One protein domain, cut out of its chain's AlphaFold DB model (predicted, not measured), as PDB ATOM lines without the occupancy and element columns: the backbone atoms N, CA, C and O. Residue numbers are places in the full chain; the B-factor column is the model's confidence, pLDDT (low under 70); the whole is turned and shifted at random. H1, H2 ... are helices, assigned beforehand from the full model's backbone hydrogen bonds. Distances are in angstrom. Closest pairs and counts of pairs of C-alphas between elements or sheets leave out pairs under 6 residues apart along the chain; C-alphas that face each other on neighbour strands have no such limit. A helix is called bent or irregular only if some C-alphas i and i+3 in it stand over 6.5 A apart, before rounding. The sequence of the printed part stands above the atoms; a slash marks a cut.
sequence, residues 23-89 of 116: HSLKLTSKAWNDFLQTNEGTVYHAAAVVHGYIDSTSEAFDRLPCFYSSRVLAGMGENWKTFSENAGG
ATOM      1  N   HIS A  23     195.318 141.886 285.312       87.00
ATOM      2  CA  HIS A  23     194.417 141.815 286.458       87.00
ATOM      3  C   HIS A  23     192.972 142.145 286.060       87.00
ATOM      4  O   HIS A  23     192.056 141.384 286.368       87.00
ATOM      5  N   SER A  24     192.753 143.225 285.304       89.69
ATOM      6  CA  SER A  24     191.426 143.553 284.775       89.69
ATOM      7  C   SER A  24     190.867 142.434 283.896       89.69
ATOM      8  O   SER A  24     189.695 142.094 284.029       89.69
ATOM      9  N   LEU A  25     191.689 141.807 283.049       88.50
ATOM     10  CA  LEU A  25     191.249 140.728 282.166       88.50
ATOM     11  C   LEU A  25     190.718 139.518 282.949       88.50
ATOM     12  O   LEU A  25     189.663 138.989 282.593       88.50
ATOM     13  N   LYS A  26     191.374 139.142 284.059       89.44
ATOM     14  CA  LYS A  26     190.898 138.078 284.969       89.44
ATOM     15  C   LYS A  26     189.481 138.345 285.482       89.44
ATOM     16  O   LYS A  26     188.694 137.413 285.611       89.44
ATOM     17  N   LEU A  27     189.138 139.609 285.731       89.12
ATOM     18  CA  LEU A  27     187.825 140.001 286.252       89.12
ATOM     19  C   LEU A  27     186.721 140.019 285.184       89.12
ATOM     20  O   LEU A  27     185.542 140.030 285.529       89.12
ATOM     21  N   THR A  28     187.074 140.023 283.895       89.12
ATOM     22  CA  THR A  28     186.089 140.137 282.801       89.12
ATOM     23  C   THR A  28     185.497 138.805 282.345       89.12
ATOM     24  O   THR A  28     184.386 138.787 281.819       89.12
ATOM     25  N   SER A  29     186.212 137.686 282.512       87.88
ATOM     26  CA  SER A  29     185.744 136.368 282.072       87.88
ATOM     27  C   SER A  29     186.360 135.245 282.891       87.88
ATOM     28  O   SER A  29     187.573 135.204 283.102       87.88
ATOM     29  N   LYS A  30     185.529 134.260 283.249       89.25
ATOM     30  CA  LYS A  30     185.987 133.031 283.899       89.25
ATOM     31  C   LYS A  30     186.983 132.262 283.026       89.25
ATOM     32  O   LYS A  30     188.001 131.820 283.535       89.25
ATOM     33  N   ALA A  31     186.737 132.163 281.718       88.00
ATOM     34  CA  ALA A  31     187.642 131.461 280.806       88.00
ATOM     35  C   ALA A  31     189.039 132.107 280.779       88.00
ATOM     36  O   ALA A  31     190.050 131.408 280.792       88.00
ATOM     37  N   TRP A  32     189.099 133.444 280.817       89.00
ATOM     38  CA  TRP A  32     190.366 134.170 280.908       89.00
ATOM     39  C   TRP A  32     191.063 133.965 282.242       89.00
ATOM     40  O   TRP A  32     192.277 133.780 282.270       89.00
ATOM     41  N   ASN A  33     190.304 133.971 283.336       90.38
ATOM     42  CA  ASN A  33     190.847 133.669 284.649       90.38
ATOM     43  C   ASN A  33     191.443 132.253 284.701       90.38
ATOM     44  O   ASN A  33     192.584 132.099 285.125       90.38
ATOM     45  N   ASP A  34     190.719 131.247 284.212       90.88
ATOM     46  CA  ASP A  34     191.157 129.847 284.223       90.88
ATOM     47  C   ASP A  34     192.411 129.652 283.344       90.88
ATOM     48  O   ASP A  34     193.370 128.979 283.740       90.88
ATOM     49  N   PHE A  35     192.461 130.306 282.176       89.94
ATOM     50  CA  PHE A  35     193.634 130.286 281.295       89.94
ATOM     51  C   PHE A  35     194.857 130.948 281.942       89.94
ATOM     52  O   PHE A  35     195.962 130.398 281.897       89.94
ATOM     53  N   LEU A  36     194.665 132.118 282.562       89.62
ATOM     54  CA  LEU A  36     195.726 132.860 283.241       89.62
ATOM     55  C   LEU A  36     196.221 132.156 284.503       89.62
ATOM     56  O   LEU A  36     197.405 132.249 284.793       89.62
ATOM     57  N   GLN A  37     195.356 131.461 285.242       90.25
ATOM     58  CA  GLN A  37     195.771 130.647 286.388       90.25
ATOM     59  C   GLN A  37     196.603 129.443 285.943       90.25
ATOM     60  O   GLN A  37     197.614 129.129 286.565       90.25
ATOM     61  N   THR A  38     196.217 128.804 284.836       91.12
ATOM     62  CA  THR A  38     196.934 127.641 284.289       91.12
ATOM     63  C   THR A  38     198.327 128.012 283.774       91.12
ATOM     64  O   THR A  38     199.270 127.243 283.929       91.12
ATOM     65  N   ASN A  39     198.470 129.200 283.180       90.50
ATOM     66  CA  ASN A  39     199.710 129.658 282.547       90.50
ATOM     67  C   ASN A  39     200.362 130.832 283.288       90.50
ATOM     68  O   ASN A  39     201.088 131.621 282.683       90.50
ATOM     69  N   GLU A  40     200.089 130.969 284.586       88.44
ATOM     70  CA  GLU A  40     200.466 132.151 285.362       88.44
ATOM     71  C   GLU A  40     201.977 132.404 285.295       88.44
ATOM     72  O   GLU A  40     202.410 133.487 284.913       88.44
ATOM     73  N   GLY A  41     202.786 131.375 285.557       87.69
ATOM     74  CA  GLY A  41     204.242 131.479 285.477       87.69
ATOM     75  C   GLY A  41     204.716 131.987 284.115       87.69
ATOM     76  O   GLY A  41     205.461 132.957 284.060       87.69
ATOM     77  N   THR A  42     204.225 131.395 283.026       90.12
ATOM     78  CA  THR A  42     204.635 131.736 281.655       90.12
ATOM     79  C   THR A  42     204.239 133.154 281.261       90.12
ATOM     80  O   THR A  42     205.050 133.875 280.687       90.12
ATOM     81  N   VAL A  43     203.007 133.576 281.566       91.69
ATOM     82  CA  VAL A  43     202.513 134.911 281.189       91.69
ATOM     83  C   VAL A  43     203.280 135.996 281.927       91.69
ATOM     84  O   VAL A  43     203.758 136.935 281.298       91.69
ATOM     85  N   TYR A  44     203.418 135.865 283.247       89.31
ATOM     86  CA  TYR A  44     204.080 136.887 284.053       89.31
ATOM     87  C   TYR A  44     205.598 136.889 283.849       89.31
ATOM     88  O   TYR A  44     206.203 137.953 283.847       89.31
ATOM     89  N   HIS A  45     206.212 135.733 283.590       90.19
ATOM     90  CA  HIS A  45     207.620 135.659 283.197       90.19
ATOM     91  C   HIS A  45     207.878 136.328 281.847       90.19
ATOM     92  O   HIS A  45     208.766 137.167 281.733       90.19
ATOM     93  N   ALA A  46     207.064 136.021 280.835       89.56
ATOM     94  CA  ALA A  46     207.175 136.663 279.531       89.56
ATOM     95  C   ALA A  46     206.898 138.171 279.619       89.56
ATOM     96  O   ALA A  46     207.597 138.957 278.984       89.56
ATOM     97  N   ALA A  47     205.928 138.587 280.439       88.94
ATOM     98  CA  ALA A  47     205.678 139.996 280.713       88.94
ATOM     99  C   ALA A  47     206.890 140.662 281.383       88.94
ATOM    100  O   ALA A  47     207.284 141.746 280.970       88.94
ATOM    101  N   ALA A  48     207.536 140.011 282.354       86.94
ATOM    102  CA  ALA A  48     208.730 140.541 283.008       86.94
ATOM    103  C   ALA A  48     209.891 140.777 282.024       86.94
ATOM    104  O   ALA A  48     210.611 141.761 282.170       86.94
ATOM    105  N   VAL A  49     210.038 139.935 280.994       88.31
ATOM    106  CA  VAL A  49     210.998 140.169 279.898       88.31
ATOM    107  C   VAL A  49     210.585 141.370 279.049       88.31
ATOM    108  O   VAL A  49     211.393 142.258 278.803       88.31
ATOM    109  N   VAL A  50     209.324 141.420 278.609       87.38
ATOM    110  CA  VAL A  50     208.817 142.498 277.739       87.38
ATOM    111  C   VAL A  50     208.903 143.867 278.419       87.38
ATOM    112  O   VAL A  50     209.238 144.854 277.767       87.38
ATOM    113  N   HIS A  51     208.642 143.924 279.726       84.12
ATOM    114  CA  HIS A  51     208.723 145.145 280.533       84.12
ATOM    115  C   HIS A  51     210.146 145.449 281.037       84.12
ATOM    116  O   HIS A  51     210.351 146.471 281.683       84.12
ATOM    117  N   GLY A  52     211.137 144.604 280.726       84.75
ATOM    118  CA  GLY A  52     212.554 144.853 281.018       84.75
ATOM    119  C   GLY A  52     213.006 144.541 282.449       84.75
ATOM    120  O   GLY A  52     214.118 144.905 282.827       84.75
ATOM    121  N   TYR A  53     212.194 143.846 283.248       83.44
ATOM    122  CA  TYR A  53     212.582 143.398 284.594       83.44
ATOM    123  C   TYR A  53     213.590 142.241 284.559       83.44
ATOM    124  O   TYR A  53     214.299 141.996 285.528       83.44
ATOM    125  N   ILE A  54     213.661 141.493 283.464       85.69
ATOM    126  CA  ILE A  54     214.662 140.444 283.239       85.69
ATOM    127  C   ILE A  54     215.072 140.447 281.765       85.69
ATOM    128  O   ILE A  54     214.303 140.864 280.905       85.69
ATOM    129  N   ASP A  55     216.280 139.971 281.464       83.69
ATOM    130  CA  ASP A  55     216.849 140.109 280.110       83.69
ATOM    131  C   ASP A  55     216.339 139.043 279.138       83.69
ATOM    132  O   ASP A  55     216.332 139.248 277.925       83.69
ATOM    133  N   SER A  56     215.960 137.868 279.647       84.38
ATOM    134  CA  SER A  56     215.583 136.739 278.802       84.38
ATOM    135  C   SER A  56     214.609 135.787 279.483       84.38
ATOM    136  O   SER A  56     214.595 135.638 280.704       84.38
ATOM    137  N   THR A  57     213.852 135.057 278.665       82.88
ATOM    138  CA  THR A  57     212.980 133.959 279.103       82.88
ATOM    139  C   THR A  57     213.754 132.704 279.526       82.88
ATOM    140  O   THR A  57     213.140 131.713 279.906       82.88
ATOM    141  N   SER A  58     215.091 132.696 279.463       83.56
ATOM    142  CA  SER A  58     215.891 131.616 280.058       83.56
ATOM    143  C   SER A  58     216.201 131.843 281.536       83.56
ATOM    144  O   SER A  58     216.627 130.907 282.209       83.56
ATOM    145  N   GLU A  59     215.981 133.055 282.052       84.44
ATOM    146  CA  GLU A  59     216.204 133.336 283.467       84.44
ATOM    147  C   GLU A  59     215.090 132.738 284.316       84.44
ATOM    148  O   GLU A  59     213.921 133.097 284.187       84.44
ATOM    149  N   ALA A  60     215.466 131.813 285.191       83.94
ATOM    150  CA  ALA A  60     214.558 131.196 286.140       83.94
ATOM    151  C   ALA A  60     214.412 132.066 287.403       83.94
ATOM    152  O   ALA A  60     215.274 132.892 287.713       83.94
ATOM    153  N   PHE A  61     213.299 131.908 288.125       82.94
ATOM    154  CA  PHE A  61     212.950 132.775 289.261       82.94
ATOM    155  C   PHE A  61     213.991 132.700 290.392       82.94
ATOM    156  O   PHE A  61     214.363 133.698 291.000       82.94
ATOM    157  N   ASP A  62     214.536 131.510 290.607       84.12
ATOM    158  CA  ASP A  62     215.623 131.168 291.526       84.12
ATOM    159  C   ASP A  62     216.937 131.912 291.250       84.12
ATOM    160  O   ASP A  62     217.787 131.997 292.136       84.12
ATOM    161  N   ARG A  63     217.098 132.504 290.059       83.50
ATOM    162  CA  ARG A  63     218.253 133.339 289.709       83.50
ATOM    163  C   ARG A  63     218.048 134.823 289.980       83.50
ATOM    164  O   ARG A  63     219.016 135.572 289.917       83.50
ATOM    165  N   LEU A  64     216.842 135.272 290.333       82.94
ATOM    166  CA  LEU A  64     216.601 136.676 290.692       82.94
ATOM    167  C   LEU A  64     217.544 137.221 291.780       82.94
ATOM    168  O   LEU A  64     217.991 138.358 291.623       82.94
ATOM    169  N   PRO A  65     217.936 136.452 292.823       84.44
ATOM    170  CA  PRO A  65     218.932 136.898 293.802       84.44
ATOM    171  C   PRO A  65     220.305 137.242 293.214       84.44
ATOM    172  O   PRO A  65     221.094 137.921 293.865       84.44
ATOM    173  N   CYS A  66     220.610 136.787 291.996       81.75
ATOM    174  CA  CYS A  66     221.836 137.146 291.293       81.75
ATOM    175  C   CYS A  66     221.760 138.538 290.649       81.75
ATOM    176  O   CYS A  66     222.791 139.196 290.515       81.75
ATOM    177  N   PHE A  67     220.559 138.982 290.269       78.94
ATOM    178  CA  PHE A  67     220.320 140.240 289.555       78.94
ATOM    179  C   PHE A  67     219.862 141.377 290.475       78.94
ATOM    180  O   PHE A  67     220.049 142.549 290.150       78.94
ATOM    181  N   TYR A  68     219.279 141.040 291.626       81.94
ATOM    182  CA  TYR A  68     218.662 141.993 292.542       81.94
ATOM    183  C   TYR A  68     219.211 141.873 293.958       81.94
ATOM    184  O   TYR A  68     219.550 140.790 294.434       81.94
ATOM    185  N   SER A  69     219.265 143.004 294.666       82.06
ATOM    186  CA  SER A  69     219.632 142.996 296.082       82.06
ATOM    187  C   SER A  69     218.572 142.264 296.909       82.06
ATOM    188  O   SER A  69     217.377 142.337 296.620       82.06
ATOM    189  N   SER A  70     218.984 141.645 298.019       79.38
ATOM    190  CA  SER A  70     218.033 141.026 298.953       79.38
ATOM    191  C   SER A  70     217.008 142.015 299.514       79.38
ATOM    192  O   SER A  70     215.976 141.575 299.990       79.38
ATOM    193  N   ARG A  71     217.274 143.332 299.478       77.25
ATOM    194  CA  ARG A  71     216.315 144.358 299.916       77.25
ATOM    195  C   ARG A  71     215.193 144.563 298.908       77.25
ATOM    196  O   ARG A  71     214.054 144.662 299.324       77.25
ATOM    197  N   VAL A  72     215.527 144.590 297.618       76.50
ATOM    198  CA  VAL A  72     214.545 144.684 296.525       76.50
ATOM    199  C   VAL A  72     213.676 143.429 296.513       76.50
ATOM    200  O   VAL A  72     212.459 143.508 296.435       76.50
ATOM    201  N   LEU A  73     214.293 142.259 296.704       80.00
ATOM    202  CA  LEU A  73     213.554 141.000 296.783       80.00
ATOM    203  C   LEU A  73     212.803 140.808 298.112       80.00
ATOM    204  O   LEU A  73     211.906 139.971 298.182       80.00
ATOM    205  N   ALA A  74     213.135 141.555 299.170       76.19
ATOM    206  CA  ALA A  74     212.464 141.447 300.463       76.19
ATOM    207  C   ALA A  74     211.050 142.036 300.371       76.19
ATOM    208  O   ALA A  74     210.840 143.229 300.556       76.19
ATOM    209  N   GLY A  75     210.075 141.170 300.100       73.38
ATOM    210  CA  GLY A  75     208.679 141.547 299.866       73.38
ATOM    211  C   GLY A  75     208.211 141.269 298.438       73.38
ATOM    212  O   GLY A  75     207.009 141.277 298.176       73.38
ATOM    213  N   MET A  76     209.130 140.936 297.528       72.06
ATOM    214  CA  MET A  76     208.775 140.304 296.262       72.06
ATOM    215  C   MET A  76     208.453 138.841 296.553       72.06
ATOM    216  O   MET A  76     209.264 138.121 297.130       72.06
ATOM    217  N   GLY A  77     207.220 138.430 296.256       73.62
ATOM    218  CA  GLY A  77     206.755 137.081 296.576       73.62
ATOM    219  C   GLY A  77     207.511 135.996 295.805       73.62
ATOM    220  O   GLY A  77     208.364 136.274 294.975       73.62
ATOM    221  N   GLU A  78     207.195 134.732 296.071       81.81
ATOM    222  CA  GLU A  78     207.975 133.574 295.603       81.81
ATOM    223  C   GLU A  78     207.702 133.172 294.137       81.81
ATOM    224  O   GLU A  78     208.060 132.076 293.707       81.81
ATOM    225  N   ASN A  79     207.013 134.015 293.362       85.00
ATOM    226  CA  ASN A  79     206.632 133.695 291.990       85.00
ATOM    227  C   ASN A  79     206.648 134.915 291.059       85.00
ATOM    228  O   ASN A  79     206.533 136.064 291.485       85.00
ATOM    229  N   TRP A  80     206.718 134.645 289.751       85.25
ATOM    230  CA  TRP A  80     206.754 135.678 288.708       85.25
ATOM    231  C   TRP A  80     205.587 136.658 288.761       85.25
ATOM    232  O   TRP A  80     205.755 137.823 288.401       85.25
ATOM    233  N   LYS A  81     204.415 136.208 289.214       85.75
ATOM    234  CA  LYS A  81     203.239 137.064 289.344       85.75
ATOM    235  C   LYS A  81     203.434 138.141 290.395       85.75
ATOM    236  O   LYS A  81     203.369 139.316 290.064       85.75
ATOM    237  N   THR A  82     203.684 137.730 291.632       86.50
ATOM    238  CA  THR A  82     203.859 138.654 292.758       86.50
ATOM    239  C   THR A  82     205.072 139.551 292.546       86.50
ATOM    240  O   THR A  82     205.008 140.740 292.836       86.50
ATOM    241  N   PHE A  83     206.141 139.017 291.950       86.56
ATOM    242  CA  PHE A  83     207.285 139.812 291.520       86.56
ATOM    243  C   PHE A  83     206.891 140.894 290.511       86.56
ATOM    244  O   PHE A  83     207.142 142.064 290.759       86.56
ATOM    245  N   SER A  84     206.230 140.536 289.405       83.44
ATOM    246  CA  SER A  84     205.878 141.504 288.353       83.44
ATOM    247  C   SER A  84     204.827 142.524 288.810       83.44
ATOM    248  O   SER A  84     204.834 143.662 288.351       83.44
ATOM    249  N   GLU A  85     203.922 142.119 289.706       83.69
ATOM    250  CA  GLU A  85     202.924 142.995 290.331       83.69
ATOM    251  C   GLU A  85     203.583 144.049 291.232       83.69
ATOM    252  O   GLU A  85     203.202 145.216 291.162       83.69
ATOM    253  N   ASN A  86     204.608 143.672 292.001       81.94
ATOM    254  CA  ASN A  86     205.337 144.597 292.873       81.94
ATOM    255  C   ASN A  86     206.382 145.431 292.106       81.94
ATOM    256  O   ASN A  86     206.533 146.622 292.368       81.94
ATOM    257  N   ALA A  87     207.039 144.841 291.105       78.06
ATOM    258  CA  ALA A  87     208.032 145.499 290.254       78.06
ATOM    259  C   ALA A  87     207.457 146.671 289.448       78.06
ATOM    260  O   ALA A  87     208.147 147.652 289.211       78.06
ATOM    261  N   GLY A  88     206.177 146.617 289.057       66.94
ATOM    262  CA  GLY A  88     205.530 147.727 288.350       66.94
ATOM    263  C   GLY A  88     205.366 149.007 289.179       66.94
ATOM    264  O   GLY A  88     205.009 150.042 288.617       66.94
ATOM    265  N   GLY A  89     205.592 148.943 290.496       60.66
ATOM    266  CA  GLY A  89     205.543 150.088 291.407       60.66
ATOM    267  C   GLY A  89     206.911 150.617 291.849       60.66
ATOM    268  O   GLY A  89     206.964 151.703 292.420       60.66
TER     269      GLY A  89
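What this domain is: This is residues 23 to 89 of the 116 residues of the protein "F-box domain-containing protein" of Moniliophthora roreri (UniProt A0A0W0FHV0). Six short helices make an elongated, loosely joined body: H3 and H6 pack on each other at a slant in the middle, the H1 and H2 corner lies at one end, and H4 and H5 lie at the other. Residues 27 to 32, at the turn from H1 into H2, stick out. The printed part has 67 residues with six named helices, in the order H1 to H6, and no named strand; the class is all helix. It is only just compact, close to loose, with a radius of gyration of the C-alphas of 12.6 A, and it spans 37 by 23 by 18 A.

Where its parts are: H1 is residues 23 to 28, beginning with C-alpha 23 at (194.417, 141.815, 286.458). H2 is residues 30 to 38, 12.2 A from first to last C-alpha. H3, the longest helix, is residues 40 to 50, 15.3 A, with C-alpha 40 at (200.466, 132.151, 285.362). H4 is residues 61 to 67, 10.5 A; it is irregular, but only just, with C-alphas 62 and 65 at 7.0 A. H5 is residues 70 to 73. H6 is residues 80 to 87, 10.0 A, ending with C-alpha 87 at (208.032, 145.499, 290.254).

How they stand to each other: H1 and H2 touch only at the corner by their link; their closest C-alphas, those of Lys 26 and Asn 33, are 4.4 A apart. They run opposite ways at a steep tilt of 37 degrees, only just past shallow. H2 and H3 are close but not clearly touching, closest at the C-alphas of Leu 36 and Val 43, 7.4 A, and about perpendicular at 80 degrees. H3 and H6 touch, closest at the C-alphas of Tyr 44 and Lys 81, 5.4 A; they run the same way at a steep tilt of 44 degrees. H4 is close to but not clearly touching H6, with the C-alphas of Phe 61 and Trp 80 closest at 6.9 A. H4 is likewise close to but not clearly touching H5, with the C-alphas of Pro 65 and Leu 73 closest at 7.4 A. H5 and H6 are near each other, with 5 pairs of C-alphas within 10 A. H1 and H6 are apart, and so are H3 and H4. Each O i to N i+4 pair is within hydrogen-bond range in H1, H2, H3 and H6; H4 has 0 of 3, but 3 of 4 O i to N i+3 pairs, and H5 is too short for an i+4 pair.

The domain as a whole: The C-alphas of Ala 31 and Ser 69, the two farthest apart, are 37.3 A apart. The printed part has no cut and no long link; the link from H3 to H4, 10 residues, is short. The mean pLDDT of the printed part is 84.4, and residues 88 to 89 are under 70.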